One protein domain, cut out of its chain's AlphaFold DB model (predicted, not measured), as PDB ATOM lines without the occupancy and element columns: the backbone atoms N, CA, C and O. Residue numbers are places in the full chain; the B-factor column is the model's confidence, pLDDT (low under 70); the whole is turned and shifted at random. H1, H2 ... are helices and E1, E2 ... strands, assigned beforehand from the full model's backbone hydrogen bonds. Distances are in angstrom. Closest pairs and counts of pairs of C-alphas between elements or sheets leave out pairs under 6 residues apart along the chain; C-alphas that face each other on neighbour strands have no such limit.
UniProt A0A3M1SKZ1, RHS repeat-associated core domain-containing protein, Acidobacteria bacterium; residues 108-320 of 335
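AT A GLANCE: This is residues 108 to 320 of the 335 residues of the protein "RHS repeat-associated core domain-containing protein" of Acidobacteria bacterium (UniProt A0A3M1SKZ1). The long helix H3 runs through the middle, with the small sheet E1 E3 E2 covering one side of it and the helices H1, H2 and H5 crossing it. The two-stranded hairpin E4 E5 and the short helix H6 pack on H5, and H4 lies out near the end of H3. The printed part has 213 residues with six named helices and five named strands, in the order H1 H2 E1 E2 E3 H3 H4 H5 E4 E5 H6; the class is mixed, helices and strands. The sheet E1 E3 E2 is mixed and E4 E5 antiparallel. The whole is compact, with a radius of gyration of the C-alphas of 17.5 A and spans of 53 by 41 by 40 A.

HOW THE PARTS SIT: Residues 108 to 109 pair, parallel, with residues 160 to 161 of E1, residues 158 to 162. H1, residues 112 to 129, and H2, residues 137 to 146, form a helical hairpin at a shallow tilt of 22 degrees, with C-alphas of Leu 129 and Tyr 139 closest at 5.9 A. E1 is the parallel neighbour of E3, residues 196 to 202, with N 161 and O 200 at 2.9 A. E3 is the antiparallel neighbour of E2, residues 171 to 177, with N 174 and O 199 at 2.9 A; E2 and E3 form a hairpin. H3, residues 210 to 233, is on this sheet in two layers, helix on one face, at a height of 8.8 A, over E3 and E2, and runs along the strands. H1 touches H3 about perpendicular at 81 degrees, closest at the C-alphas of Gly 121 and Ala 214, 4.4 A. H4, residues 241 to 249, and H3 are near each other. H5, residues 256 to 274, is the hub, touching H1, H2, H3 and H6, residues 306 to 313; it touches H3 at a steep tilt of 42 degrees, opposite ways, closest at the C-alphas of His 219 and Ala 263, 4.6 A. E4, residues 278 to 281, and E5, residues 286 to 290, form a hairpin, with N 279 and O 289 at 2.9 A. Every O i to N i+4 pair is within hydrogen-bond range in H1, H2 and H3; the counts are 4 of 5 in H4, 14 of 15 in H5 and 3 of 4 in H6.

IN THESE COORDINATES: H1 begins at C-alpha 112 (68.598, -47.675, -37.468) and is 25.6 A long. H3 is 34.1 A long, H5 27.1 A and E2 20.6 A. H6 ends at C-alpha 313 (36.755, -36.641, -32.489).

THE WHOLE: The C-alphas farthest apart, of Asp 183 and Ser 292, are 54.5 A apart. The printed part has no cut. The links H2 to E1, E2 to E3 and E5 to H6 are long. The mean pLDDT of the printed part is 88.5; residues 150 to 154, 190 to 191, 283 to 284 and 300 to 301 are under 70.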
ATOM      1  N   CYS A 108      61.001 -49.214 -44.054       84.94
ATOM      2  CA  CYS A 108      61.308 -48.229 -43.021       84.94
ATOM      3  C   CYS A 108      62.314 -47.225 -43.590       84.94
ATOM      4  O   CYS A 108      63.432 -47.598 -43.937       84.94
ATOM      5  N   ASP A 109      61.886 -45.974 -43.716       87.06
ATOM      6  CA  ASP A 109      62.641 -44.855 -44.271       87.06
ATOM      7  C   ASP A 109      63.012 -43.903 -43.124       87.06
ATOM      8  O   ASP A 109      62.349 -42.897 -42.856       87.06
ATOM      9  N   GLY A 110      64.031 -44.324 -42.372       85.38
ATOM     10  CA  GLY A 110      64.539 -43.684 -41.162       85.38
ATOM     11  C   GLY A 110      65.887 -44.268 -40.737       85.38
ATOM     12  O   GLY A 110      66.431 -45.162 -41.390       85.38
ATOM     13  N   ASP A 111      66.448 -43.763 -39.638       86.69
ATOM     14  CA  ASP A 111      67.696 -44.295 -39.088       86.69
ATOM     15  C   ASP A 111      67.511 -45.657 -38.385       86.69
ATOM     16  O   ASP A 111      66.400 -46.113 -38.106       86.69
ATOM     17  N   LYS A 112      68.623 -46.337 -38.078       83.62
ATOM     18  CA  LYS A 112      68.598 -47.675 -37.468       83.62
ATOM     19  C   LYS A 112      67.827 -47.720 -36.138       83.62
ATOM     20  O   LYS A 112      67.140 -48.703 -35.875       83.62
ATOM     21  N   ASN A 113      67.940 -46.694 -35.299       87.50
ATOM     22  CA  ASN A 113      67.277 -46.630 -33.995       87.50
ATOM     23  C   ASN A 113      65.784 -46.309 -34.156       87.50
ATOM     24  O   ASN A 113      64.951 -46.874 -33.447       87.50
ATOM     25  N   GLN A 114      65.444 -45.439 -35.111       89.44
ATOM     26  CA  GLN A 114      64.061 -45.172 -35.519       89.44
ATOM     27  C   GLN A 114      63.363 -46.454 -36.002       89.44
ATOM     28  O   GLN A 114      62.301 -46.810 -35.491       89.44
ATOM     29  N   CYS A 115      63.990 -47.213 -36.907       86.44
ATOM     30  CA  CYS A 115      63.438 -48.475 -37.400       86.44
ATOM     31  C   CYS A 115      63.386 -49.576 -36.328       86.44
ATOM     32  O   CYS A 115      62.377 -50.276 -36.247       86.44
ATOM     33  N   GLN A 116      64.386 -49.677 -35.440       86.81
ATOM     34  CA  GLN A 116      64.325 -50.592 -34.290       86.81
ATOM     35  C   GLN A 116      63.150 -50.252 -33.361       86.81
ATOM     36  O   GLN A 116      62.440 -51.147 -32.914       86.81
ATOM     37  N   SER A 117      62.889 -48.960 -33.124       90.94
ATOM     38  CA  SER A 117      61.770 -48.505 -32.283       90.94
ATOM     39  C   SER A 117      60.404 -48.888 -32.872       90.94
ATOM     40  O   SER A 117      59.457 -49.146 -32.128       90.94
ATOM     41  N   VAL A 118      60.307 -48.968 -34.204       91.06
ATOM     42  CA  VAL A 118      59.120 -49.469 -34.912       91.06
ATOM     43  C   VAL A 118      59.005 -50.990 -34.822       91.06
ATOM     44  O   VAL A 118      57.922 -51.482 -34.514       91.06
ATOM     45  N   GLU A 119      60.088 -51.739 -35.043       88.31
ATOM     46  CA  GLU A 119      60.088 -53.205 -34.901       88.31
ATOM     47  C   GLU A 119      59.697 -53.636 -33.481       88.31
ATOM     48  O   GLU A 119      58.794 -54.459 -33.300       88.31
ATOM     49  N   ASP A 120      60.311 -53.019 -32.471       90.12
ATOM     50  CA  ASP A 120      60.011 -53.255 -31.061       90.12
ATOM     51  C   ASP A 120      58.562 -52.840 -30.730       90.12
ATOM     52  O   ASP A 120      57.883 -53.508 -29.945       90.12
ATOM     53  N   GLY A 121      58.058 -51.764 -31.348       93.31
ATOM     54  CA  GLY A 121      56.693 -51.262 -31.166       93.31
ATOM     55  C   GLY A 121      55.631 -52.191 -31.757       93.31
ATOM     56  O   GLY A 121      54.640 -52.501 -31.092       93.31
ATOM     57  N   LEU A 122      55.855 -52.705 -32.970       91.94
ATOM     58  CA  LEU A 122      54.990 -53.708 -33.597       91.94
ATOM     59  C   LEU A 122      55.041 -55.035 -32.841       91.94
ATOM     60  O   LEU A 122      53.991 -55.611 -32.555       91.94
ATOM     61  N   LYS A 123      56.229 -55.484 -32.420       90.88
ATOM     62  CA  LYS A 123      56.384 -56.642 -31.530       90.88
ATOM     63  C   LYS A 123      55.575 -56.462 -30.243       90.88
ATOM     64  O   LYS A 123      54.835 -57.364 -29.853       90.88
ATOM     65  N   ARG A 124      55.638 -55.286 -29.615       94.25
ATOM     66  CA  ARG A 124      54.863 -54.982 -28.406       94.25
ATOM     67  C   ARG A 124      53.351 -54.953 -28.667       94.25
ATOM     68  O   ARG A 124      52.581 -55.421 -27.831       94.25
ATOM     69  N   ALA A 125      52.903 -54.508 -29.840       95.44
ATOM     70  CA  ALA A 125      51.502 -54.630 -30.247       95.44
ATOM     71  C   ALA A 125      51.085 -56.092 -30.551       95.44
ATOM     72  O   ALA A 125      49.948 -56.476 -30.268       95.44
ATOM     73  N   HIS A 126      51.995 -56.943 -31.039       91.25
ATOM     74  CA  HIS A 126      51.764 -58.388 -31.183       91.25
ATOM     75  C   HIS A 126      51.642 -59.081 -29.811       91.25
ATOM     76  O   HIS A 126      50.746 -59.903 -29.619       91.25
ATOM     77  N   GLU A 127      52.467 -58.705 -28.825       89.19
ATOM     78  CA  GLU A 127      52.327 -59.155 -27.427       89.19
ATOM     79  C   GLU A 127      50.980 -58.740 -26.811       89.19
ATOM     80  O   GLU A 127      50.442 -59.459 -25.967       89.19
ATOM     81  N   ALA A 128      50.419 -57.598 -27.228       93.56
ATOM     82  CA  ALA A 128      49.072 -57.175 -26.851       93.56
ATOM     83  C   ALA A 128      48.007 -58.084 -27.479       93.56
ATOM     84  O   ALA A 128      47.134 -58.597 -26.779       93.56
ATOM     85  N   LEU A 129      48.110 -58.328 -28.791       90.81
ATOM     86  CA  LEU A 129      47.182 -59.170 -29.549       90.81
ATOM     87  C   LEU A 129      47.093 -60.594 -28.978       90.81
ATOM     88  O   LEU A 129      45.995 -61.124 -28.832       90.81
ATOM     89  N   GLN A 130      48.228 -61.189 -28.599       89.06
ATOM     90  CA  GLN A 130      48.300 -62.536 -28.015       89.06
ATOM     91  C   GLN A 130      47.569 -62.682 -26.667       89.06
ATOM     92  O   GLN A 130      47.235 -63.799 -26.277       89.06
ATOM     93  N   LYS A 131      47.311 -61.577 -25.956       90.00
ATOM     94  CA  LYS A 131      46.637 -61.559 -24.644       90.00
ATOM     95  C   LYS A 131      45.132 -61.268 -24.730       90.00
ATOM     96  O   LYS A 131      44.440 -61.329 -23.716       90.00
ATOM     97  N   LEU A 132      44.611 -60.957 -25.919       85.06
ATOM     98  CA  LEU A 132      43.179 -60.764 -26.158       85.06
ATOM     99  C   LEU A 132      42.480 -62.105 -26.445       85.06
ATOM    100  O   LEU A 132      43.058 -62.998 -27.053       85.06
ATOM    101  N   ASP A 133      41.198 -62.219 -26.077       85.56
ATOM    102  CA  ASP A 133      40.314 -63.321 -26.504       85.56
ATOM    103  C   ASP A 133      40.304 -63.400 -28.049       85.56
ATOM    104  O   ASP A 133      39.838 -62.442 -28.675       85.56
ATOM    105  N   PRO A 134      40.755 -64.500 -28.692       83.56
ATOM    106  CA  PRO A 134      40.792 -64.605 -30.157       83.56
ATOM    107  C   PRO A 134      39.421 -64.527 -30.844       83.56
ATOM    108  O   PRO A 134      39.344 -64.357 -32.058       83.56
ATOM    109  N   LYS A 135      38.322 -64.642 -30.083       82.06
ATOM    110  CA  LYS A 135      36.938 -64.464 -30.555       82.06
ATOM    111  C   LYS A 135      36.389 -63.057 -30.270       82.06
ATOM    112  O   LYS A 135      35.214 -62.793 -30.527       82.06
ATOM    113  N   SER A 136      37.202 -62.156 -29.719       83.56
ATOM    114  CA  SER A 136      36.817 -60.772 -29.432       83.56
ATOM    115  C   SER A 136      36.880 -59.875 -30.669       83.56
ATOM    116  O   SER A 136      37.640 -60.105 -31.612       83.56
ATOM    117  N   GLU A 137      36.095 -58.796 -30.652       86.19
ATOM    118  CA  GLU A 137      36.175 -57.776 -31.699       86.19
ATOM    119  C   GLU A 137      37.526 -57.046 -31.646       86.19
ATOM    120  O   GLU A 137      38.090 -56.723 -32.687       86.19
ATOM    121  N   GLN A 138      38.068 -56.861 -30.441       90.00
ATOM    122  CA  GLN A 138      39.368 -56.255 -30.172       90.00
ATOM    123  C   GLN A 138      40.507 -57.020 -30.853       90.00
ATOM    124  O   GLN A 138      41.300 -56.407 -31.563       90.00
ATOM    125  N   TYR A 139      40.547 -58.353 -30.713       89.00
ATOM    126  CA  TYR A 139      41.530 -59.200 -31.397       89.00
ATOM    127  C   TYR A 139      41.413 -59.063 -32.922       89.00
ATOM    128  O   TYR A 139      42.411 -58.845 -33.602       89.00
ATOM    129  N   ARG A 140      40.188 -59.112 -33.468       85.56
ATOM    130  CA  ARG A 140      39.943 -58.965 -34.915       85.56
ATOM    131  C   ARG A 140      40.391 -57.599 -35.453       85.56
ATOM    132  O   ARG A 140      40.985 -57.537 -36.527       85.56
ATOM    133  N   LEU A 141      40.094 -56.515 -34.734       89.00
ATOM    134  CA  LEU A 141      40.463 -55.151 -35.123       89.00
ATOM    135  C   LEU A 141      41.983 -54.947 -35.062       89.00
ATOM    136  O   LEU A 141      42.571 -54.490 -36.040       89.00
ATOM    137  N   LEU A 142      42.619 -55.342 -33.954       92.44
ATOM    138  CA  LEU A 142      44.067 -55.221 -33.772       92.44
ATOM    139  C   LEU A 142      44.844 -56.122 -34.746       92.44
ATOM    140  O   LEU A 142      45.802 -55.662 -35.357       92.44
ATOM    141  N   SER A 143      44.397 -57.360 -34.978       89.00
ATOM    142  CA  SER A 143      45.006 -58.239 -35.985       89.00
ATOM    143  C   SER A 143      44.905 -57.646 -37.392       89.00
ATOM    144  O   SER A 143      45.913 -57.606 -38.085       89.00
ATOM    145  N   ARG A 144      43.748 -57.107 -37.812       88.31
ATOM    146  CA  ARG A 144      43.629 -56.437 -39.124       88.31
ATOM    147  C   ARG A 144      44.595 -55.256 -39.257       88.31
ATOM    148  O   ARG A 144      45.228 -55.129 -40.298       88.31
ATOM    149  N   ALA A 145      44.707 -54.421 -38.224       93.31
ATOM    150  CA  ALA A 145      45.624 -53.285 -38.231       93.31
ATOM    151  C   ALA A 145      47.092 -53.728 -38.357       93.31
ATOM    152  O   ALA A 145      47.830 -53.178 -39.166       93.31
ATOM    153  N   LEU A 146      47.503 -54.762 -37.617       90.69
ATOM    154  CA  LEU A 146      48.873 -55.287 -37.649       90.69
ATOM    155  C   LEU A 146      49.186 -56.078 -38.932       90.69
ATOM    156  O   LEU A 146      50.301 -56.017 -39.438       90.69
ATOM    157  N   ASN A 147      48.206 -56.760 -39.527       84.12
ATOM    158  CA  ASN A 147      48.375 -57.523 -40.774       84.12
ATOM    159  C   ASN A 147      48.596 -56.641 -42.018       84.12
ATOM    160  O   ASN A 147      48.940 -57.157 -43.084       84.12
ATOM    161  N   THR A 148      48.461 -55.314 -41.902       86.19
ATOM    162  CA  THR A 148      48.960 -54.382 -42.929       86.19
ATOM    163  C   THR A 148      50.502 -54.474 -43.082       86.19
ATOM    164  O   THR A 148      51.058 -54.001 -44.080       86.19
ATOM    165  N   TYR A 149      51.140 -55.206 -42.146       83.88
ATOM    166  CA  TYR A 149      52.530 -55.664 -42.033       83.88
ATOM    167  C   TYR A 149      52.649 -57.240 -42.207       83.88
ATOM    168  O   TYR A 149      51.720 -57.845 -42.737       83.88
ATOM    169  N   GLY A 150      53.768 -57.943 -41.893       68.25
ATOM    170  CA  GLY A 150      54.061 -59.376 -42.244       68.25
ATOM    171  C   GLY A 150      55.206 -59.762 -43.267       68.25
ATOM    172  O   GLY A 150      54.884 -60.451 -44.237       68.25
ATOM    173  N   LYS A 151      56.484 -59.289 -43.186       64.25
ATOM    174  CA  LYS A 151      57.553 -59.385 -44.260       64.25
ATOM    175  C   LYS A 151      58.565 -58.207 -44.380       64.25
ATOM    176  O   LYS A 151      58.425 -57.395 -45.279       64.25
ATOM    177  N   ALA A 152      59.597 -58.080 -43.537       55.84
ATOM    178  CA  ALA A 152      60.428 -56.856 -43.471       55.84
ATOM    179  C   ALA A 152      61.216 -56.541 -44.759       55.84
ATOM    180  O   ALA A 152      61.641 -57.461 -45.460       55.84
ATOM    181  N   GLY A 153      61.398 -55.244 -45.055       52.41
ATOM    182  CA  GLY A 153      62.163 -54.764 -46.218       52.41
ATOM    183  C   GLY A 153      61.523 -55.065 -47.577       52.41
ATOM    184  O   GLY A 153      62.190 -54.955 -48.601       52.41
ATOM    185  N   VAL A 154      60.250 -55.465 -47.592       63.09
ATOM    186  CA  VAL A 154      59.467 -55.696 -48.810       63.09
ATOM    187  C   VAL A 154      58.583 -54.493 -49.095       63.09
ATOM    188  O   VAL A 154      57.852 -54.036 -48.213       63.09
ATOM    189  N   ASP A 155      58.604 -54.040 -50.345       74.31
ATOM    190  CA  ASP A 155      57.667 -53.047 -50.854       74.31
ATOM    191  C   ASP A 155      56.287 -53.680 -51.097       74.31
ATOM    192  O   ASP A 155      55.989 -54.192 -52.177       74.31
ATOM    193  N   ASN A 156      55.435 -53.646 -50.070       76.12
ATOM    194  CA  ASN A 156      54.006 -53.922 -50.218       76.12
ATOM    195  C   ASN A 156      53.168 -52.645 -50.378       76.12
ATOM    196  O   ASN A 156      51.980 -52.653 -50.049       76.12
ATOM    197  N   GLY A 157      53.773 -51.534 -50.813       86.00
ATOM    198  CA  GLY A 157      53.103 -50.239 -50.870       86.00
ATOM    199  C   GLY A 157      52.843 -49.618 -49.500       86.00
ATOM    200  O   GLY A 157      51.862 -48.899 -49.339       86.00
ATOM    201  N   LEU A 158      53.661 -49.925 -48.485       91.56
ATOM    202  CA  LEU A 158      53.635 -49.217 -47.203       91.56
ATOM    203  C   LEU A 158      55.045 -48.816 -46.778       91.56
ATOM    204  O   LEU A 158      55.913 -49.666 -46.561       91.56
ATOM    205  N   THR A 159      55.240 -47.510 -46.617       90.06
ATOM    206  CA  THR A 159      56.465 -46.895 -46.104       90.06
ATOM    207  C   THR A 159      56.190 -46.228 -44.760       90.06
ATOM    208  O   THR A 159      55.220 -45.486 -44.613       90.06
ATOM    209  N   ILE A 160      57.058 -46.456 -43.779       92.19
ATOM    210  CA  ILE A 160      57.082 -45.716 -42.517       92.19
ATOM    211  C   ILE A 160      58.207 -44.682 -42.599       92.19
ATOM    212  O   ILE A 160      59.350 -45.050 -42.865       92.19
ATOM    213  N   LYS A 161      57.876 -43.405 -42.392       93.38
ATOM    214  CA  LYS A 161      58.792 -42.250 -42.415       93.38
ATOM    215  C   LYS A 161      58.803 -41.552 -41.056       93.38
ATOM    216  O   LYS A 161      57.877 -41.723 -40.264       93.38
ATOM    217  N   PHE A 162      59.804 -40.709 -40.813       93.94
ATOM    218  CA  PHE A 162      59.951 -39.976 -39.551       93.94
ATOM    219  C   PHE A 162      60.017 -38.463 -39.774       93.94
ATOM    220  O   PHE A 162      60.705 -37.988 -40.677       93.94
ATOM    221  N   GLY A 163      59.304 -37.700 -38.945       93.56
ATOM    222  CA  GLY A 163      59.262 -36.239 -39.013       93.56
ATOM    223  C   GLY A 163      57.989 -35.644 -38.411       93.56
ATOM    224  O   GLY A 163      57.070 -36.363 -38.025       93.56
ATOM    225  N   ALA A 164      57.930 -34.314 -38.339       92.31
ATOM    226  CA  ALA A 164      56.763 -33.606 -37.823       92.31
ATOM    227  C   ALA A 164      55.533 -33.807 -38.728       92.31
ATOM    228  O   ALA A 164      55.577 -33.531 -39.929       92.31
ATOM    229  N   THR A 165      54.426 -34.253 -38.139       89.38
ATOM    230  CA  THR A 165      53.133 -34.427 -38.822       89.38
ATOM    231  C   THR A 165      52.473 -33.080 -39.135       89.38
ATOM    232  O   THR A 165      52.620 -32.104 -38.393       89.38
ATOM    233  N   LYS A 166      51.671 -33.017 -40.205       84.19
ATOM    234  CA  LYS A 166      50.923 -31.807 -40.609       84.19
ATOM    235  C   LYS A 166      49.829 -31.448 -39.605       84.19
ATOM    236  O   LYS A 166      49.477 -30.281 -39.454       84.19
ATOM    237  N   THR A 167      49.278 -32.457 -38.934       78.75
ATOM    238  CA  THR A 167      48.239 -32.324 -37.902       78.75
ATOM    239  C   THR A 167      48.796 -31.966 -36.525       78.75
ATOM    240  O   THR A 167      48.034 -31.568 -35.645       78.75
ATOM    241  N   GLY A 168      50.102 -32.144 -36.305       83.38
ATOM    242  CA  GLY A 168      50.713 -32.083 -34.983       83.38
ATOM    243  C   GLY A 168      50.463 -33.322 -34.108       83.38
ATOM    244  O   GLY A 168      50.968 -33.352 -32.985       83.38
ATOM    245  N   ALA A 169      49.762 -34.350 -34.599       86.62
ATOM    246  CA  ALA A 169      49.588 -35.631 -33.910       86.62
ATOM    247  C   ALA A 169      50.921 -36.413 -33.771       86.62
ATOM    248  O   ALA A 169      51.900 -36.075 -34.441       86.62
ATOM    249  N   PRO A 170      50.998 -37.462 -32.927       89.00
ATOM    250  CA  PRO A 170      52.188 -38.317 -32.842       89.00
ATOM    251  C   PRO A 170      52.492 -39.083 -34.135       89.00
ATOM    252  O   PRO A 170      53.644 -39.432 -34.375       89.00
ATOM    253  N   ALA A 171      51.477 -39.345 -34.959       93.00
ATOM    254  CA  ALA A 171      51.610 -40.015 -36.243       93.00
ATOM    255  C   ALA A 171      50.554 -39.519 -37.252       93.00
ATOM    256  O   ALA A 171      49.611 -38.821 -36.873       93.00
ATOM    257  N   GLU A 172      50.759 -39.809 -38.539       92.75
ATOM    258  CA  GLU A 172      49.850 -39.441 -39.633       92.75
ATOM    259  C   GLU A 172      49.982 -40.411 -40.823       92.75
ATOM    260  O   GLU A 172      51.008 -40.428 -41.510       92.75
ATOM    261  N   THR A 173      48.935 -41.197 -41.091       95.12
ATOM    262  CA  THR A 173      48.790 -42.004 -42.317       95.12
ATOM    263  C   THR A 173      48.224 -41.182 -43.475       95.12
ATOM    264  O   THR A 173      47.182 -40.537 -43.349       95.12
ATOM    265  N   ILE A 174      48.862 -41.290 -44.640       91.00
ATOM    266  CA  ILE A 174      48.359 -40.828 -45.939       91.00
ATOM    267  C   ILE A 174      48.363 -42.025 -46.898       91.00
ATOM    268  O   ILE A 174      49.309 -42.812 -46.894       91.00
ATOM    269  N   GLY A 175      47.311 -42.171 -47.705       91.69
ATOM    270  CA  GLY A 175      47.159 -43.259 -48.667       91.69
ATOM    271  C   GLY A 175      46.813 -42.756 -50.064       91.69
ATOM    272  O   GLY A 175      45.978 -41.870 -50.215       91.69
ATOM    273  N   PHE A 176      47.436 -43.359 -51.067       89.81
ATOM    274  CA  PHE A 176      47.218 -43.138 -52.489       89.81
ATOM    275  C   PHE A 176      47.048 -44.477 -53.210       89.81
ATOM    276  O   PHE A 176      47.386 -45.544 -52.689       89.81
ATOM    277  N   ILE A 177      46.527 -44.409 -54.431       91.69
ATOM    278  CA  ILE A 177      46.547 -45.513 -55.388       91.69
ATOM    279  C   ILE A 177      47.809 -45.351 -56.234       91.69
ATOM    280  O   ILE A 177      48.144 -44.233 -56.624       91.69
ATOM    281  N   LEU A 178      48.517 -46.449 -56.487       87.38
ATOM    282  CA  LEU A 178      49.746 -46.428 -57.269       87.38
ATOM    283  C   LEU A 178      49.413 -46.440 -58.768       87.38
ATOM    284  O   LEU A 178      48.833 -47.404 -59.255       87.38
ATOM    285  N   ASP A 179      49.777 -45.365 -59.459       90.62
ATOM    286  CA  ASP A 179      49.675 -45.164 -60.912       90.62
ATOM    287  C   ASP A 179      50.862 -44.258 -61.307       90.62
ATOM    288  O   ASP A 179      50.806 -43.032 -61.153       90.62
ATOM    289  N   LYS A 180      52.018 -44.858 -61.636       88.44
ATOM    290  CA  LYS A 180      53.284 -44.119 -61.832       88.44
ATOM    291  C   LYS A 180      53.466 -43.584 -63.246       88.44
ATOM    292  O   LYS A 180      54.166 -42.583 -63.406       88.44
ATOM    293  N   ASP A 181      52.899 -44.248 -64.252       89.12
ATOM    294  CA  ASP A 181      52.958 -43.812 -65.650       89.12
ATOM    295  C   ASP A 181      51.750 -42.955 -66.074       89.12
ATOM    296  O   ASP A 181      51.803 -42.320 -67.128       89.12
ATOM    297  N   GLN A 182      50.744 -42.825 -65.197       90.94
ATOM    298  CA  GLN A 182      49.542 -42.003 -65.368       90.94
ATOM    299  C   GLN A 182      48.641 -42.512 -66.502       90.94
ATOM    300  O   GLN A 182      47.936 -41.733 -67.151       90.94
ATOM    301  N   ASP A 183      48.649 -43.831 -66.738       91.00
ATOM    302  CA  ASP A 183      47.840 -44.491 -67.768       91.00
ATOM    303  C   ASP A 183      46.382 -44.773 -67.329       91.00
ATOM    304  O   ASP A 183      45.565 -45.258 -68.128       91.00
ATOM    305  N   GLY A 184      46.045 -44.436 -66.076       92.06
ATOM    306  CA  GLY A 184      44.721 -44.599 -65.479       92.06
ATOM    307  C   GLY A 184      44.478 -45.987 -64.881       92.06
ATOM    308  O   GLY A 184      43.318 -46.387 -64.726       92.06
ATOM    309  N   LYS A 185      45.536 -46.747 -64.572       91.56
ATOM    310  CA  LYS A 185      45.450 -48.088 -63.979       91.56
ATOM    311  C   LYS A 185      46.291 -48.214 -62.718       91.56
ATOM    312  O   LYS A 185      47.235 -47.473 -62.478       91.56
ATOM    313  N   LYS A 186      45.951 -49.220 -61.915       88.62
ATOM    314  CA  LYS A 186      46.726 -49.595 -60.733       88.62
ATOM    315  C   LYS A 186      47.999 -50.350 -61.110       88.62
ATOM    316  O   LYS A 186      47.922 -51.499 -61.552       88.62
ATOM    317  N   ASP A 187      49.145 -49.751 -60.812       82.38
ATOM    318  CA  ASP A 187      50.440 -50.425 -60.713       82.38
ATOM    319  C   ASP A 187      50.375 -51.501 -59.621       82.38
ATOM    320  O   ASP A 187      50.362 -51.195 -58.427       82.38
ATOM    321  N   VAL A 188      50.365 -52.774 -60.011       81.94
ATOM    322  CA  VAL A 188      50.404 -53.910 -59.078       81.94
ATOM    323  C   VAL A 188      51.708 -54.687 -59.223       81.94
ATOM    324  O   VAL A 188      52.203 -54.912 -60.326       81.94
ATOM    325  N   THR A 189      52.260 -55.146 -58.102       73.94
ATOM    326  CA  THR A 189      53.449 -56.012 -58.079       73.94
ATOM    327  C   THR A 189      53.153 -57.331 -57.365       73.94
ATOM    328  O   THR A 189      52.080 -57.537 -56.801       73.94
ATOM    329  N   VAL A 190      54.124 -58.247 -57.375       67.94
ATOM    330  CA  VAL A 190      54.083 -59.504 -56.605       67.94
ATOM    331  C   VAL A 190      53.860 -59.269 -55.108       67.94
ATOM    332  O   VAL A 190      53.189 -60.076 -54.461       67.94
ATOM    333  N   ASP A 191      54.448 -58.200 -54.579       69.88
ATOM    334  CA  ASP A 191      54.496 -57.884 -53.153       69.88
ATOM    335  C   ASP A 191      53.480 -56.797 -52.759       69.88
ATOM    336  O   ASP A 191      52.985 -56.784 -51.631       69.88
ATOM    337  N   ASN A 192      53.090 -55.953 -53.720       78.50
ATOM    338  CA  ASN A 192      51.983 -55.001 -53.658       78.50
ATOM    339  C   ASN A 192      50.884 -55.386 -54.678       78.50
ATOM    340  O   ASN A 192      50.683 -54.680 -55.670       78.50
ATOM    341  N   PRO A 193      50.147 -56.494 -54.464       75.62
ATOM    342  CA  PRO A 193      49.112 -56.952 -55.397       75.62
ATOM    343  C   PRO A 193      47.869 -56.049 -55.421       75.62
ATOM    344  O   PRO A 193      46.994 -56.222 -56.263       75.62
ATOM    345  N   THR A 194      47.763 -55.097 -54.489       81.44
ATOM    346  CA  THR A 194      46.642 -54.152 -54.405       81.44
ATOM    347  C   THR A 194      46.830 -52.900 -55.259       81.44
ATOM    348  O   THR A 194      45.830 -52.328 -55.694       81.44
ATOM    349  N   GLY A 195      48.080 -52.473 -55.476       84.44
ATOM    350  CA  GLY A 195      48.412 -51.158 -56.033       84.44
ATOM    351  C   GLY A 195      48.156 -50.022 -55.044       84.44
ATOM    352  O   GLY A 195      47.590 -48.991 -55.398       84.44
ATOM    353  N   ARG A 196      48.519 -50.244 -53.773       90.06
ATOM    354  CA  ARG A 196      48.426 -49.241 -52.699       90.06
ATOM    355  C   ARG A 196      49.738 -48.464 -52.589       90.06
ATOM    356  O   ARG A 196      50.792 -49.048 -52.812       90.06
ATOM    357  N   ASP A 197      49.691 -47.201 -52.195       92.56
ATOM    358  CA  ASP A 197      50.872 -46.451 -51.756       92.56
ATOM    359  C   ASP A 197      50.532 -45.691 -50.475       92.56
ATOM    360  O   ASP A 197      49.757 -44.738 -50.472       92.56
ATOM    361  N   ILE A 198      51.035 -46.192 -49.352       95.19
ATOM    362  CA  ILE A 198      50.674 -45.741 -48.013       95.19
ATOM    363  C   ILE A 198      51.933 -45.250 -47.309       95.19
ATOM    364  O   ILE A 198      52.873 -46.010 -47.084       95.19
ATOM    365  N   THR A 199      51.934 -43.987 -46.897       94.75
ATOM    366  CA  THR A 199      52.978 -43.425 -46.039       94.75
ATOM    367  C   THR A 199      52.423 -43.205 -44.639       94.75
ATOM    368  O   THR A 199      51.488 -42.428 -44.458       94.75
ATOM    369  N   ILE A 200      53.030 -43.848 -43.643       95.81
ATOM    370  CA  ILE A 200      52.804 -43.559 -42.223       95.81
ATOM    371  C   ILE A 200      53.965 -42.691 -41.739       95.81
ATOM    372  O   ILE A 200      55.109 -43.141 -41.722       95.81
ATOM    373  N   THR A 201      53.691 -41.448 -41.347       95.88
ATOM    374  CA  THR A 201      54.705 -40.560 -40.754       95.88
ATOM    375  C   THR A 201      54.634 -40.644 -39.235       95.88
ATOM    376  O   THR A 201      53.555 -40.480 -38.673       95.88
ATOM    377  N   LEU A 202      55.764 -40.878 -38.567       95.31
ATOM    378  CA  LEU A 202      55.891 -40.889 -37.107       95.31
ATOM    379  C   LEU A 202      56.689 -39.667 -36.633       95.31
ATOM    380  O   LEU A 202      57.795 -39.424 -37.110       95.31
ATOM    381  N   ASP A 203      56.160 -38.936 -35.656       93.62
ATOM    382  CA  ASP A 203      56.826 -37.794 -35.026       93.62
ATOM    383  C   ASP A 203      57.685 -38.276 -33.836       93.62
ATOM    384  O   ASP A 203      57.119 -38.705 -32.818       93.62
ATOM    385  N   PRO A 204      59.033 -38.269 -33.923       88.75
ATOM    386  CA  PRO A 204      59.879 -38.870 -32.889       88.75
ATOM    387  C   PRO A 204      59.763 -38.166 -31.532       88.75
ATOM    388  O   PRO A 204      59.785 -38.831 -30.496       88.75
ATOM    389  N   ASP A 205      59.558 -36.845 -31.525       89.31
ATOM    390  CA  ASP A 205      59.512 -36.021 -30.308       89.31
ATOM    391  C   ASP A 205      58.239 -36.264 -29.474       89.31
ATOM    392  O   ASP A 205      58.154 -35.887 -28.299       89.31
ATOM    393  N   LYS A 206      57.230 -36.913 -30.069       87.56
ATOM    394  CA  LYS A 206      55.929 -37.190 -29.439       87.56
ATOM    395  C   LYS A 206      55.789 -38.620 -28.920       87.56
ATOM    396  O   LYS A 206      54.881 -38.876 -28.127       87.56
ATOM    397  N   HIS A 207      56.698 -39.526 -29.283       83.50
ATOM    398  CA  HIS A 207      56.648 -40.932 -28.882       83.50
ATOM    399  C   HIS A 207      57.318 -41.191 -27.525       83.50
ATOM    400  O   HIS A 207      58.539 -41.298 -27.402       83.50
ATOM    401  N   LYS A 208      56.508 -41.345 -26.470       80.06
ATOM    402  CA  LYS A 208      57.000 -41.515 -25.088       80.06
ATOM    403  C   LYS A 208      57.131 -42.983 -24.685       80.06
ATOM    404  O   LYS A 208      56.371 -43.492 -23.863       80.06
ATOM    405  N   GLY A 209      58.136 -43.643 -25.256       88.12
ATOM    406  CA  GLY A 209      58.491 -45.031 -24.951       88.12
ATOM    407  C   GLY A 209      57.624 -46.074 -25.663       88.12
ATOM    408  O   GLY A 209      56.711 -45.753 -26.426       88.12
ATOM    409  N   ILE A 210      57.945 -47.350 -25.431       90.81
ATOM    410  CA  ILE A 210      57.522 -48.446 -26.316       90.81
ATOM    411  C   ILE A 210      56.012 -48.713 -26.327       90.81
ATOM    412  O   ILE A 210      55.447 -49.044 -27.366       90.81
ATOM    413  N   GLU A 211      55.338 -48.487 -25.199       91.44
ATOM    414  CA  GLU A 211      53.879 -48.579 -25.083       91.44
ATOM    415  C   GLU A 211      53.175 -47.588 -26.022       91.44
ATOM    416  O   GLU A 211      52.160 -47.913 -26.636       91.44
ATOM    417  N   ASN A 212      53.730 -46.380 -26.174       90.00
ATOM    418  CA  ASN A 212      53.151 -45.368 -27.045       90.00
ATOM    419  C   ASN A 212      53.443 -45.653 -28.526       90.00
ATOM    420  O   ASN A 212      52.538 -45.501 -29.339       90.00
ATOM    421  N   TYR A 213      54.633 -46.167 -28.864       91.94
ATOM    422  CA  TYR A 213      54.896 -46.719 -30.202       91.94
ATOM    423  C   TYR A 213      53.903 -47.832 -30.560       91.94
ATOM    424  O   TYR A 213      53.278 -47.759 -31.613       91.94
ATOM    425  N   ALA A 214      53.686 -48.814 -29.679       95.88
ATOM    426  CA  ALA A 214      52.749 -49.914 -29.918       95.88
ATOM    427  C   ALA A 214      51.306 -49.432 -30.160       95.88
ATOM    428  O   ALA A 214      50.629 -49.913 -31.069       95.88
ATOM    429  N   ILE A 215      50.838 -48.461 -29.366       95.88
ATOM    430  CA  ILE A 215      49.493 -47.881 -29.494       95.88
ATOM    431  C   ILE A 215      49.351 -47.064 -30.786       95.88
ATOM    432  O   ILE A 215      48.343 -47.215 -31.479       95.88
ATOM    433  N   ASN A 216      50.337 -46.224 -31.121       95.25
ATOM    434  CA  ASN A 216      50.284 -45.355 -32.299       95.25
ATOM    435  C   ASN A 216      50.448 -46.168 -33.597       95.25
ATOM    436  O   ASN A 216      49.670 -45.996 -34.526       95.25
ATOM    437  N   LEU A 217      51.381 -47.125 -33.650       96.06
ATOM    438  CA  LEU A 217      51.562 -48.004 -34.815       96.06
ATOM    439  C   LEU A 217      50.314 -48.849 -35.096       96.06
ATOM    440  O   LEU A 217      49.916 -48.992 -36.247       96.06
ATOM    441  N   ALA A 218      49.648 -49.364 -34.060       97.12
ATOM    442  CA  ALA A 218      48.389 -50.081 -34.246       97.12
ATOM    443  C   ALA A 218      47.230 -49.149 -34.673       97.12
ATOM    444  O   ALA A 218      46.361 -49.566 -35.436       97.12
ATOM    445  N   HIS A 219      47.225 -47.889 -34.221       97.19
ATOM    446  CA  HIS A 219      46.270 -46.861 -34.652       97.19
ATOM    447  C   HIS A 219      46.413 -46.571 -36.156       97.19
ATOM    448  O   HIS A 219      45.474 -46.795 -36.922       97.19
ATOM    449  N   GLU A 220      47.614 -46.193 -36.600       97.31
ATOM    450  CA  GLU A 220      47.922 -45.934 -38.013       97.31
ATOM    451  C   GLU A 220      47.755 -47.186 -38.886       97.31
ATOM    452  O   GLU A 220      47.242 -47.113 -40.002       97.31
ATOM    453  N   GLY A 221      48.081 -48.369 -38.355       96.44
ATOM    454  CA  GLY A 221      47.814 -49.647 -39.013       96.44
ATOM    455  C   GLY A 221      46.328 -49.861 -39.337       96.44
ATOM    456  O   GLY A 221      46.001 -50.461 -40.362       96.44
ATOM    457  N   SER A 222      45.410 -49.313 -38.528       97.81
ATOM    458  CA  SER A 222      43.972 -49.323 -38.828       97.81
ATOM    459  C   SER A 222      43.625 -48.438 -40.026       97.81
ATOM    460  O   SER A 222      42.843 -48.869 -40.874       97.81
ATOM    461  N   HIS A 223      44.212 -47.240 -40.127       96.88
ATOM    462  CA  HIS A 223      44.034 -46.350 -41.281       96.88
ATOM    463  C   HIS A 223      44.622 -46.964 -42.553       96.88
ATOM    464  O   HIS A 223      43.953 -47.019 -43.583       96.88
ATOM    465  N   ALA A 224      45.838 -47.508 -42.471       95.88
ATOM    466  CA  ALA A 224      46.477 -48.200 -43.582       95.88
ATOM    467  C   ALA A 224      45.653 -49.413 -44.053       95.88
ATOM    468  O   ALA A 224      45.537 -49.650 -45.255       95.88
ATOM    469  N   ALA A 225      45.040 -50.168 -43.135       90.88
ATOM    470  CA  ALA A 225      44.133 -51.260 -43.483       90.88
ATOM    471  C   ALA A 225      42.800 -50.768 -44.089       90.88
ATOM    472  O   ALA A 225      42.301 -51.384 -45.025       90.88
ATOM    473  N   ASP A 226      42.234 -49.651 -43.613       93.69
ATOM    474  CA  ASP A 226      41.036 -49.032 -44.207       93.69
ATOM    475  C   ASP A 226      41.287 -48.549 -45.647       93.69
ATOM    476  O   ASP A 226      40.493 -48.851 -46.537       93.69
ATOM    477  N   VAL A 227      42.426 -47.893 -45.894       94.56
ATOM    478  CA  VAL A 227      42.896 -47.543 -47.245       94.56
ATOM    479  C   VAL A 227      43.076 -48.799 -48.102       94.56
ATOM    480  O   VAL A 227      42.622 -48.841 -49.243       94.56
ATOM    481  N   THR A 228      43.707 -49.841 -47.555       91.06
ATOM    482  CA  THR A 228      43.988 -51.079 -48.299       91.06
ATOM    483  C   THR A 228      42.713 -51.788 -48.733       91.06
ATOM    484  O   THR A 228      42.632 -52.190 -49.889       91.06
ATOM    485  N   ASP A 229      41.710 -51.905 -47.858       85.50
ATOM    486  CA  ASP A 229      40.436 -52.550 -48.200       85.50
ATOM    487  C   ASP A 229      39.715 -51.801 -49.337       85.50
ATOM    488  O   ASP A 229      39.162 -52.438 -50.233       85.50
ATOM    489  N   PHE A 230      39.756 -50.460 -49.348       88.44
ATOM    490  CA  PHE A 230      39.196 -49.668 -50.448       88.44
ATOM    491  C   PHE A 230      39.955 -49.890 -51.765       88.44
ATOM    492  O   PHE A 230      39.341 -50.243 -52.774       88.44
ATOM    493  N   ILE A 231      41.285 -49.744 -51.756       89.50
ATOM    494  CA  ILE A 231      42.113 -49.896 -52.963       89.50
ATOM    495  C   ILE A 231      42.035 -51.325 -53.510       89.50
ATOM    496  O   ILE A 231      41.927 -51.506 -54.722       89.50
ATOM    497  N   ALA A 232      42.046 -52.344 -52.646       84.19
ATOM    498  CA  ALA A 232      41.935 -53.748 -53.039       84.19
ATOM    499  C   ALA A 232      40.603 -54.065 -53.737       84.19
ATOM    500  O   ALA A 232      40.567 -54.926 -54.613       84.19
ATOM    501  N   ALA A 233      39.526 -53.365 -53.373       83.88
ATOM    502  CA  ALA A 233      38.213 -53.548 -53.978       83.88
ATOM    503  C   ALA A 233      38.063 -52.838 -55.340       83.88
ATOM    504  O   ALA A 233      37.206 -53.238 -56.130       83.88
ATOM    505  N   LEU A 234      38.870 -51.809 -55.636       86.00
ATOM    506  CA  LEU A 234      38.841 -51.122 -56.934       86.00
ATOM    507  C   LEU A 234      39.285 -52.048 -58.087       86.00
ATOM    508  O   LEU A 234      40.257 -52.799 -57.926       86.00
ATOM    509  N   PRO A 235      38.659 -51.945 -59.279       87.19
ATOM    510  CA  PRO A 235      39.171 -52.579 -60.493       87.19
ATOM    511  C   PRO A 235      40.555 -52.019 -60.859       87.19
ATOM    512  O   PRO A 235      40.920 -50.922 -60.442       87.19
ATOM    513  N   VAL A 236      41.334 -52.769 -61.645       88.31
ATOM    514  CA  VAL A 236      42.663 -52.315 -62.105       88.31
ATOM    515  C   VAL A 236      42.555 -51.062 -62.979       88.31
ATOM    516  O   VAL A 236      43.400 -50.189 -62.854       88.31
ATOM    517  N   ASP A 237      41.515 -50.953 -63.807       91.25
ATOM    518  CA  ASP A 237      41.195 -49.757 -64.596       91.25
ATOM    519  C   ASP A 237      40.404 -48.737 -63.761       91.25
ATOM    520  O   ASP A 237      39.216 -48.929 -63.470       91.25
ATOM    521  N   LEU A 238      41.075 -47.643 -63.391       91.50
ATOM    522  CA  LEU A 238      40.534 -46.550 -62.581       91.50
ATOM    523  C   LEU A 238      39.677 -45.575 -63.399       91.50
ATOM    524  O   LEU A 238      38.919 -44.803 -62.815       91.50
ATOM    525  N   THR A 239      39.759 -45.623 -64.733       92.56
ATOM    526  CA  THR A 239      38.915 -44.821 -65.636       92.56
ATOM    527  C   THR A 239      37.516 -45.417 -65.811       92.56
ATOM    528  O   THR A 239      36.606 -44.757 -66.318       92.56
ATOM    529  N   SER A 240      37.329 -46.667 -65.378       93.31
ATOM    530  CA  SER A 240      36.086 -47.405 -65.548       93.31
ATOM    531  C   SER A 240      34.915 -46.848 -64.726       93.31
ATOM    532  O   SER A 240      35.040 -46.452 -63.568       93.31
ATOM    533  N   ASP A 241      33.716 -46.974 -65.296       94.50
ATOM    534  CA  ASP A 241      32.411 -46.724 -64.664       94.50
ATOM    535  C   ASP A 241      32.238 -47.375 -63.275       94.50
ATOM    536  O   ASP A 241      31.405 -46.941 -62.477       94.50
ATOM    537  N   VAL A 242      32.972 -48.463 -63.014       91.12
ATOM    538  CA  VAL A 242      32.978 -49.191 -61.739       91.12
ATOM    539  C   VAL A 242      33.839 -48.455 -60.713       91.12
ATOM    540  O   VAL A 242      33.372 -48.233 -59.598       91.12
ATOM    541  N   ALA A 243      35.048 -48.024 -61.087       91.81
ATOM    542  CA  ALA A 243      35.927 -47.250 -60.214       91.81
ATOM    543  C   ALA A 243      35.261 -45.940 -59.768       91.81
ATOM    544  O   ALA A 243      35.159 -45.693 -58.566       91.81
ATOM    545  N   THR A 244      34.701 -45.165 -60.706       92.81
ATOM    546  CA  THR A 244      33.982 -43.906 -60.421       92.81
ATOM    547  C   THR A 244      32.898 -44.094 -59.357       92.81
ATOM    548  O   THR A 244      32.914 -43.428 -58.319       92.81
ATOM    549  N   LYS A 245      32.010 -45.084 -59.541       92.81
ATOM    550  CA  LYS A 245      30.933 -45.393 -58.581       92.81
ATOM    551  C   LYS A 245      31.473 -45.828 -57.218       92.81
ATOM    552  O   LYS A 245      30.824 -45.580 -56.200       92.81
ATOM    553  N   MET A 246      32.647 -46.459 -57.170       90.94
ATOM    554  CA  MET A 246      33.293 -46.836 -55.914       90.94
ATOM    555  C   MET A 246      33.881 -45.638 -55.164       90.94
ATOM    556  O   MET A 246      33.665 -45.557 -53.955       90.94
ATOM    557  N   PHE A 247      34.531 -44.680 -55.831       90.62
ATOM    558  CA  PHE A 247      34.945 -43.424 -55.185       90.62
ATOM    559  C   PHE A 247      33.733 -42.682 -54.597       90.62
ATOM    560  O   PHE A 247      33.699 -42.386 -53.398       90.62
ATOM    561  N   GLU A 248      32.687 -42.480 -55.401       89.56
ATOM    562  CA  GLU A 248      31.461 -41.788 -54.985       89.56
ATOM    563  C   GLU A 248      30.757 -42.482 -53.805       89.56
ATOM    564  O   GLU A 248      30.447 -41.846 -52.792       89.56
ATOM    565  N   SER A 249      30.499 -43.791 -53.918       88.56
ATOM    566  CA  SER A 249      29.456 -44.472 -53.132       88.56
ATOM    567  C   SER A 249      29.897 -45.717 -52.354       88.56
ATOM    568  O   SER A 249      29.094 -46.253 -51.589       88.56
ATOM    569  N   SER A 250      31.151 -46.175 -52.478       92.56
ATOM    570  CA  SER A 250      31.600 -47.387 -51.772       92.56
ATOM    571  C   SER A 250      31.537 -47.222 -50.246       92.56
ATOM    572  O   SER A 250      32.084 -46.245 -49.726       92.56
ATOM    573  N   PRO A 251      30.991 -48.204 -49.496       90.88
ATOM    574  CA  PRO A 251      31.051 -48.232 -48.032       90.88
ATOM    575  C   PRO A 251      32.466 -48.525 -47.493       90.88
ATOM    576  O   PRO A 251      32.665 -48.576 -46.281       90.88
ATOM    577  N   LEU A 252      33.446 -48.748 -48.379       90.69
ATOM    578  CA  LEU A 252      34.868 -48.815 -48.039       90.69
ATOM    579  C   LEU A 252      35.567 -47.454 -48.178       90.69
ATOM    580  O   LEU A 252      36.622 -47.269 -47.580       90.69
ATOM    581  N   ASN A 253      34.983 -46.483 -48.897       93.25
ATOM    582  CA  ASN A 253      35.500 -45.115 -48.919       93.25
ATOM    583  C   ASN A 253      35.001 -44.353 -47.677       93.25
ATOM    584  O   ASN A 253      34.050 -43.567 -47.735       93.25
ATOM    585  N   LEU A 254      35.596 -44.694 -46.532       95.12
ATOM    586  CA  LEU A 254      35.187 -44.233 -45.206       95.12
ATOM    587  C   LEU A 254      35.372 -42.731 -45.034       95.12
ATOM    588  O   LEU A 254      36.332 -42.147 -45.531       95.12
ATOM    589  N   THR A 255      34.508 -42.126 -44.228       95.75
ATOM    590  CA  THR A 255      34.719 -40.770 -43.714       95.75
ATOM    591  C   THR A 255      35.806 -40.732 -42.635       95.75
ATOM    592  O   THR A 255      36.070 -41.733 -41.958       95.75
ATOM    593  N   LYS A 256      36.411 -39.555 -42.414       93.81
ATOM    594  CA  LYS A 256      37.408 -39.344 -41.351       93.81
ATOM    595  C   LYS A 256      36.877 -39.786 -39.982       93.81
ATOM    596  O   LYS A 256      37.566 -40.516 -39.282       93.81
ATOM    597  N   TYR A 257      35.634 -39.444 -39.633       95.31
ATOM    598  CA  TYR A 257      34.994 -39.901 -38.394       95.31
ATOM    599  C   TYR A 257      34.975 -41.441 -38.257       95.31
ATOM    600  O   TYR A 257      35.263 -41.967 -37.180       95.31
ATOM    601  N   GLU A 258      34.663 -42.179 -39.325       95.69
ATOM    602  CA  GLU A 258      34.563 -43.645 -39.283       95.69
ATOM    603  C   GLU A 258      35.925 -44.333 -39.136       95.69
ATOM    604  O   GLU A 258      36.053 -45.250 -38.321       95.69
ATOM    605  N   THR A 259      36.940 -43.900 -39.891       95.94
ATOM    606  CA  THR A 259      38.284 -44.507 -39.819       95.94
ATOM    607  C   THR A 259      38.986 -44.182 -38.495       95.94
ATOM    608  O   THR A 259      39.540 -45.078 -37.863       95.94
ATOM    609  N   GLU A 260      38.847 -42.958 -37.974       94.50
ATOM    610  CA  GLU A 260      39.330 -42.586 -36.631       94.50
ATOM    611  C   GLU A 260      38.622 -43.383 -35.524       94.50
ATOM    612  O   GLU A 260      39.246 -43.848 -34.567       94.50
ATOM    613  N   THR A 261      37.313 -43.623 -35.672       94.69
ATOM    614  CA  THR A 261      36.556 -44.461 -34.729       94.69
ATOM    615  C   THR A 261      37.050 -45.913 -34.731       94.69
ATOM    616  O   THR A 261      37.054 -46.557 -33.680       94.69
ATOM    617  N   ARG A 262      37.505 -46.447 -35.875       95.12
ATOM    618  CA  ARG A 262      38.173 -47.761 -35.939       95.12
ATOM    619  C   ARG A 262      39.543 -47.710 -35.260       95.12
ATOM    620  O   ARG A 262      39.805 -48.529 -34.377       95.12
ATOM    621  N   ALA A 263      40.365 -46.720 -35.605       96.25
ATOM    622  CA  ALA A 263      41.732 -46.577 -35.118       96.25
ATOM    623  C   ALA A 263      41.807 -46.414 -33.586       96.25
ATOM    624  O   ALA A 263      42.560 -47.134 -32.929       96.25
ATOM    625  N   TYR A 264      40.950 -45.591 -32.966       95.19
ATOM    626  CA  TYR A 264      40.908 -45.482 -31.499       95.19
ATOM    627  C   TYR A 264      40.405 -46.747 -30.787       95.19
ATOM    628  O   TYR A 264      40.834 -47.025 -29.663       95.19
ATOM    629  N   ARG A 265      39.553 -47.566 -31.422       95.31
ATOM    630  CA  ARG A 265      39.192 -48.888 -30.870       95.31
ATOM    631  C   ARG A 265      40.356 -49.878 -30.955       95.31
ATOM    632  O   ARG A 265      40.486 -50.714 -30.064       95.31
ATOM    633  N   VAL A 266      41.241 -49.743 -31.946       97.38
ATOM    634  CA  VAL A 266      42.513 -50.483 -31.994       97.38
ATOM    635  C   VAL A 266      43.484 -49.996 -30.910       97.38
ATOM    636  O   VAL A 266      44.027 -50.825 -30.183       97.38
ATOM    637  N   SER A 267      43.629 -48.682 -30.698       96.69
ATOM    638  CA  SER A 267      44.423 -48.125 -29.584       96.69
ATOM    639  C   SER A 267      43.976 -48.671 -28.220       96.69
ATOM    640  O   SER A 267      44.802 -49.076 -27.399       96.69
ATOM    641  N   ALA A 268      42.662 -48.742 -27.992       95.81
ATOM    642  CA  ALA A 268      42.087 -49.335 -26.787       95.81
ATOM    643  C   ALA A 268      42.311 -50.858 -26.696       95.81
ATOM    644  O   ALA A 268      42.529 -51.371 -25.600       95.81
ATOM    645  N   ALA A 269      42.307 -51.583 -27.822       96.31
ATOM    646  CA  ALA A 269      42.618 -53.014 -27.862       96.31
ATOM    647  C   ALA A 269      44.084 -53.309 -27.489       96.31
ATOM    648  O   ALA A 269      44.336 -54.272 -26.764       96.31
ATOM    649  N   VAL A 270      45.041 -52.465 -27.905       97.94
ATOM    650  CA  VAL A 270      46.443 -52.564 -27.450       97.94
ATOM    651  C   VAL A 270      46.535 -52.332 -25.943       97.94
ATOM    652  O   VAL A 270      47.124 -53.147 -25.235       97.94
ATOM    653  N   ALA A 271      45.905 -51.269 -25.427       96.31
ATOM    654  CA  ALA A 271      45.923 -50.971 -23.994       96.31
ATOM    655  C   ALA A 271      45.307 -52.098 -23.142       96.31
ATOM    656  O   ALA A 271      45.873 -52.466 -22.111       96.31
ATOM    657  N   GLN A 272      44.204 -52.693 -23.613       95.31
ATOM    658  CA  GLN A 272      43.595 -53.881 -23.015       95.31
ATOM    659  C   GLN A 272      44.551 -55.080 -23.025       95.31
ATOM    660  O   GLN A 272      44.751 -55.708 -21.988       95.31
ATOM    661  N   GLY A 273      45.146 -55.399 -24.179       95.25
ATOM    662  CA  GLY A 273      46.049 -56.541 -24.327       95.25
ATOM    663  C   GLY A 273      47.308 -56.421 -23.466       95.25
ATOM    664  O   GLY A 273      47.768 -57.406 -22.899       95.25
ATOM    665  N   LEU A 274      47.849 -55.212 -23.302       95.81
ATOM    666  CA  LEU A 274      49.033 -54.971 -22.468       95.81
ATOM    667  C   LEU A 274      48.727 -54.843 -20.968       95.81
ATOM    668  O   LEU A 274      49.664 -54.822 -20.171       95.81
ATOM    669  N   GLY A 275      47.448 -54.858 -20.575       93.94
ATOM    670  CA  GLY A 275      47.027 -54.861 -19.172       93.94
ATOM    671  C   GLY A 275      47.079 -53.491 -18.496       93.94
ATOM    672  O   GLY A 275      47.232 -53.423 -17.279       93.94
ATOM    673  N   HIS A 276      46.967 -52.398 -19.257       93.75
ATOM    674  CA  HIS A 276      46.912 -51.050 -18.680       93.75
ATOM    675  C   HIS A 276      45.603 -50.833 -17.920       93.75
ATOM    676  O   HIS A 276      44.526 -51.144 -18.430       93.75
ATOM    677  N   GLU A 277      45.678 -50.219 -16.739       93.25
ATOM    678  CA  GLU A 277      44.492 -49.895 -15.933       93.25
ATOM    679  C   GLU A 277      43.566 -48.886 -16.630       93.25
ATOM    680  O   GLU A 277      42.349 -48.953 -16.471       93.25
ATOM    681  N   SER A 278      44.120 -47.973 -17.439       92.88
ATOM    682  CA  SER A 278      43.359 -47.101 -18.345       92.88
ATOM    683  C   SER A 278      44.207 -46.579 -19.512       92.88
ATOM    684  O   SER A 278      45.434 -46.573 -19.439       92.88
ATOM    685  N   LEU A 279      43.549 -46.113 -20.580       93.00
ATOM    686  CA  LEU A 279      44.154 -45.276 -21.624       93.00
ATOM    687  C   LEU A 279      43.336 -43.992 -21.783       93.00
ATOM    688  O   LEU A 279      42.126 -44.045 -22.017       93.00
ATOM    689  N   GLN A 280      44.014 -42.849 -21.684       91.00
ATOM    690  CA  GLN A 280      43.437 -41.509 -21.801       91.00
ATOM    691  C   GLN A 280      44.085 -40.759 -22.969       91.00
ATOM    692  O   GLN A 280      45.308 -40.761 -23.101       91.00
ATOM    693  N   ILE A 281      43.264 -40.115 -23.800       85.38
ATOM    694  CA  ILE A 281      43.675 -39.397 -25.017       85.38
ATOM    695  C   ILE A 281      43.267 -37.918 -24.925       85.38
ATOM    696  O   ILE A 281      42.272 -37.572 -24.285       85.38
ATOM    697  N   GLY A 282      44.039 -37.048 -25.584       70.62
ATOM    698  CA  GLY A 282      43.796 -35.604 -25.649       70.62
ATOM    699  C   GLY A 282      44.184 -34.850 -24.373       70.62
ATOM    700  O   GLY A 282      44.400 -35.436 -23.309       70.62
ATOM    701  N   ASN A 283      44.254 -33.519 -24.470       65.94
ATOM    702  CA  ASN A 283      44.613 -32.646 -23.342       65.94
ATOM    703  C   ASN A 283      43.616 -32.779 -22.177       65.94
ATOM    704  O   ASN A 283      44.002 -32.748 -21.009       65.94
ATOM    705  N   SER A 284      42.344 -33.003 -22.512       57.50
ATOM    706  CA  SER A 284      41.229 -33.221 -21.584       57.50
ATOM    707  C   SER A 284      41.194 -34.627 -20.953       57.50
ATOM    708  O   SER A 284      40.278 -34.915 -20.183       57.50
ATOM    709  N   LYS A 285      42.170 -35.505 -21.252       76.19
ATOM    710  CA  LYS A 285      42.317 -36.874 -20.709       76.19
ATOM    711  C   LYS A 285      41.057 -37.744 -20.831       76.19
ATOM    712  O   LYS A 285      40.598 -38.361 -19.869       76.19
ATOM    713  N   VAL A 286      40.498 -37.826 -22.035       87.06
ATOM    714  CA  VAL A 286      39.305 -38.638 -22.299       87.06
ATOM    715  C   VAL A 286      39.670 -40.127 -22.288       87.06
ATOM    716  O   VAL A 286      40.460 -40.594 -23.105       87.06
ATOM    717  N   GLU A 287      39.100 -40.874 -21.341       92.56
ATOM    718  CA  GLU A 287      39.314 -42.318 -21.165       92.56
ATOM    719  C   GLU A 287      38.619 -43.133 -22.273       92.56
ATOM    720  O   GLU A 287      37.396 -43.063 -22.402       92.56
ATOM    721  N   ILE A 288      39.383 -43.930 -23.036       92.44
ATOM    722  CA  ILE A 288      38.880 -44.837 -24.099       92.44
ATOM    723  C   ILE A 288      39.049 -46.331 -23.777       92.44
ATOM    724  O   ILE A 288      38.475 -47.190 -24.453       92.44
ATOM    725  N   TRP A 289      39.821 -46.639 -22.737       94.19
ATOM    726  CA  TRP A 289      39.994 -47.973 -22.168       94.19
ATOM    727  C   TRP A 289      40.148 -47.863 -20.651       94.19
ATOM    728  O   TRP A 289      40.767 -46.913 -20.172       94.19
ATOM    729  N   ASN A 290      39.626 -48.848 -19.918       94.06
ATOM    730  CA  ASN A 290      39.851 -49.036 -18.488       94.06
ATOM    731  C   ASN A 290      39.567 -50.497 -18.106       94.06
ATOM    732  O   ASN A 290      38.597 -51.081 -18.595       94.06
ATOM    733  N   SER A 291      40.376 -51.064 -17.212       93.56
ATOM    734  CA  SER A 291      40.305 -52.470 -16.780       93.56
ATOM    735  C   SER A 291      38.950 -52.891 -16.193       93.56
ATOM    736  O   SER A 291      38.557 -54.052 -16.307       93.56
ATOM    737  N   SER A 292      38.202 -51.952 -15.601       93.06
ATOM    738  CA  SER A 292      36.901 -52.204 -14.962       93.06
ATOM    739  C   SER A 292      35.701 -52.252 -15.922       93.06
ATOM    740  O   SER A 292      34.591 -52.606 -15.508       93.06
ATOM    741  N   TRP A 293      35.880 -51.871 -17.191       92.06
ATOM    742  CA  TRP A 293      34.793 -51.783 -18.171       92.06
ATOM    743  C   TRP A 293      34.338 -53.176 -18.645       92.06
ATOM    744  O   TRP A 293      35.140 -54.062 -18.941       92.06
ATOM    745  N   LYS A 294      33.021 -53.387 -18.749       88.81
ATOM    746  CA  LYS A 294      32.416 -54.682 -19.103       88.81
ATOM    747  C   LYS A 294      32.265 -54.828 -20.621       88.81
ATOM    748  O   LYS A 294      32.346 -53.861 -21.370       88.81
ATOM    749  N   ARG A 295      31.938 -56.034 -21.109       82.88
ATOM    750  CA  ARG A 295      31.755 -56.303 -22.558       82.88
ATOM    751  C   ARG A 295      30.739 -55.360 -23.238       82.88
ATOM    752  O   ARG A 295      30.898 -55.061 -24.415       82.88
ATOM    753  N   ALA A 296      29.742 -54.861 -22.499       85.06
ATOM    754  CA  ALA A 296      28.773 -53.869 -22.978       85.06
ATOM    755  C   ALA A 296      29.348 -52.439 -23.099       85.06
ATOM    756  O   ALA A 296      28.970 -51.703 -24.007       85.06
ATOM    757  N   ASP A 297      30.299 -52.060 -22.240       88.25
ATOM    758  CA  ASP A 297      31.001 -50.770 -22.294       88.25
ATOM    759  C   ASP A 297      31.939 -50.663 -23.513       88.25
ATOM    760  O   ASP A 297      32.274 -49.557 -23.930       88.25
ATOM    761  N   LEU A 298      32.331 -51.806 -24.091       83.06
ATOM    762  CA  LEU A 298      33.304 -51.956 -25.185       83.06
ATOM    763  C   LEU A 298      32.666 -52.269 -26.557       83.06
ATOM    764  O   LEU A 298      33.360 -52.322 -27.576       83.06
ATOM    765  N   ALA A 299      31.354 -52.513 -26.591       75.62
ATOM    766  CA  ALA A 299      30.616 -52.840 -27.810       75.62
ATOM    767  C   ALA A 299      30.607 -51.672 -28.820       75.62
ATOM    768  O   ALA A 299      30.891 -50.525 -28.473       75.62
ATOM    769  N   ALA A 300      30.251 -51.941 -30.076       64.88
ATOM    770  CA  ALA A 300      30.035 -50.883 -31.065       64.88
ATOM    771  C   ALA A 300      28.783 -50.031 -30.743       64.88
ATOM    772  O   ALA A 300      27.868 -50.472 -30.048       64.88
ATOM    773  N   GLY A 301      28.718 -48.808 -31.281       67.69
ATOM    774  CA  GLY A 301      27.572 -47.904 -31.120       67.69
ATOM    775  C   GLY A 301      27.639 -47.033 -29.857       67.69
ATOM    776  O   GLY A 301      28.695 -46.502 -29.526       67.69
ATOM    777  N   LYS A 302      26.507 -46.858 -29.160       70.88
ATOM    778  CA  LYS A 302      26.364 -45.986 -27.967       70.88
ATOM    779  C   LYS A 302      26.946 -46.598 -26.676       70.88
ATOM    780  O   LYS A 302      26.394 -46.413 -25.594       70.88
ATOM    781  N   SER A 303      28.028 -47.364 -26.783       86.75
ATOM    782  CA  SER A 303      28.745 -47.904 -25.626       86.75
ATOM    783  C   SER A 303      29.498 -46.801 -24.877       86.75
ATOM    784  O   SER A 303      29.631 -45.674 -25.370       86.75
ATOM    785  N   LYS A 304      30.030 -47.119 -23.691       91.56
ATOM    786  CA  LYS A 304      30.885 -46.194 -22.938       91.56
ATOM    787  C   LYS A 304      32.122 -45.808 -23.755       91.56
ATOM    788  O   LYS A 304      32.394 -44.622 -23.886       91.56
ATOM    789  N   GLN A 305      32.792 -46.777 -24.385       92.62
ATOM    790  CA  GLN A 305      33.926 -46.540 -25.281       92.62
ATOM    791  C   GLN A 305      33.552 -45.642 -26.466       92.62
ATOM    792  O   GLN A 305      34.190 -44.610 -26.674       92.62
ATOM    793  N   GLY A 306      32.498 -45.992 -27.211       91.19
ATOM    794  CA  GLY A 306      32.052 -45.212 -28.370       91.19
ATOM    795  C   GLY A 306      31.700 -43.770 -27.999       91.19
ATOM    796  O   GLY A 306      32.121 -42.838 -28.675       91.19
ATOM    797  N   SER A 307      31.037 -43.575 -26.855       91.31
ATOM    798  CA  SER A 307      30.657 -42.252 -26.334       91.31
ATOM    799  C   SER A 307      31.831 -41.407 -25.819       91.31
ATOM    800  O   SER A 307      31.641 -40.228 -25.523       91.31
ATOM    801  N   GLN A 308      33.024 -41.987 -25.660       92.44
ATOM    802  CA  GLN A 308      34.249 -41.268 -25.286       92.44
ATOM    803  C   GLN A 308      35.098 -40.966 -26.528       92.44
ATOM    804  O   GLN A 308      35.579 -39.844 -26.673       92.44
ATOM    805  N   ILE A 309      35.184 -41.906 -27.476       92.81
ATOM    806  CA  ILE A 309      35.772 -41.671 -28.805       92.81
ATOM    807  C   ILE A 309      35.023 -40.538 -29.524       92.81
ATOM    808  O   ILE A 309      35.656 -39.590 -29.979       92.81
ATOM    809  N   ASP A 310      33.683 -40.547 -29.508       92.38
ATOM    810  CA  ASP A 310      32.844 -39.465 -30.051       92.38
ATOM    811  C   ASP A 310      33.228 -38.069 -29.515       92.38
ATOM    812  O   ASP A 310      33.101 -37.086 -30.241       92.38
ATOM    813  N   LYS A 311      33.721 -37.956 -28.271       91.06
ATOM    814  CA  LYS A 311      34.158 -36.674 -27.683       91.06
ATOM    815  C   LYS A 311      35.543 -36.245 -28.150       91.06
ATOM    816  O   LYS A 311      35.750 -35.054 -28.337       91.06
ATOM    817  N   ILE A 312      36.472 -37.188 -28.323       90.75
ATOM    818  CA  ILE A 312      37.831 -36.915 -28.823       90.75
ATOM    819  C   ILE A 312      37.759 -36.402 -30.262       90.75
ATOM    820  O   ILE A 312      38.395 -35.408 -30.603       90.75
ATOM    821  N   LEU A 313      36.936 -37.045 -31.095       92.06
ATOM    822  CA  LEU A 313      36.755 -36.641 -32.489       92.06
ATOM    823  C   LEU A 313      36.057 -35.278 -32.603       92.06
ATOM    824  O   LEU A 313      36.442 -34.467 -33.446       92.06
ATOM    825  N   ALA A 314      35.105 -34.998 -31.708       92.81
ATOM    826  CA  ALA A 314      34.374 -33.735 -31.643       92.81
ATOM    827  C   ALA A 314      35.103 -32.590 -30.905       92.81
ATOM    828  O   ALA A 314      34.556 -31.487 -30.843       92.81
ATOM    829  N   GLU A 315      36.283 -32.811 -30.309       89.12
ATOM    830  CA  GLU A 315      36.993 -31.752 -29.576       89.12
ATOM    831  C   GLU A 315      37.486 -30.670 -30.564       89.12
ATOM    832  O   GLU A 315      38.194 -31.000 -31.519       89.12
ATOM    833  N   PRO A 316      37.120 -29.381 -30.384       88.69
ATOM    834  CA  PRO A 316      37.502 -28.336 -31.329       88.69
ATOM    835  C   PRO A 316      39.009 -28.097 -31.388       88.69
ATOM    836  O   PRO A 316      39.697 -28.130 -30.361       88.69
ATOM    837  N   LYS A 317      39.522 -27.730 -32.566       86.19
ATOM    838  CA  LYS A 317      40.957 -27.445 -32.760       86.19
ATOM    839  C   LYS A 317      41.432 -26.260 -31.921       86.19
ATOM    840  O   LYS A 317      42.538 -26.273 -31.391       86.19
ATOM    841  N   SER A 318      40.545 -25.295 -31.676       84.94
ATOM    842  CA  SER A 318      40.753 -24.172 -30.747       84.94
ATOM    843  C   SER A 318      40.918 -24.573 -29.271       84.94
ATOM    844  O   SER A 318      41.296 -23.735 -28.455       84.94
ATOM    845  N   LYS A 319      40.661 -25.840 -28.916       82.19
ATOM    846  CA  LYS A 319      40.896 -26.430 -27.584       82.19
ATOM    847  C   LYS A 319      41.997 -27.502 -27.584       82.19
ATOM    848  O   LYS A 319      42.259 -28.111 -26.550       82.19
ATOM    849  N   GLY A 320      42.662 -27.715 -28.722       78.38
ATOM    850  CA  GLY A 320      43.697 -28.736 -28.894       78.38
ATOM    851  C   GLY A 320      43.183 -30.115 -29.323       78.38
ATOM    852  O   GLY A 320      43.947 -31.075 -29.253       78.38
TER     853      GLY A 320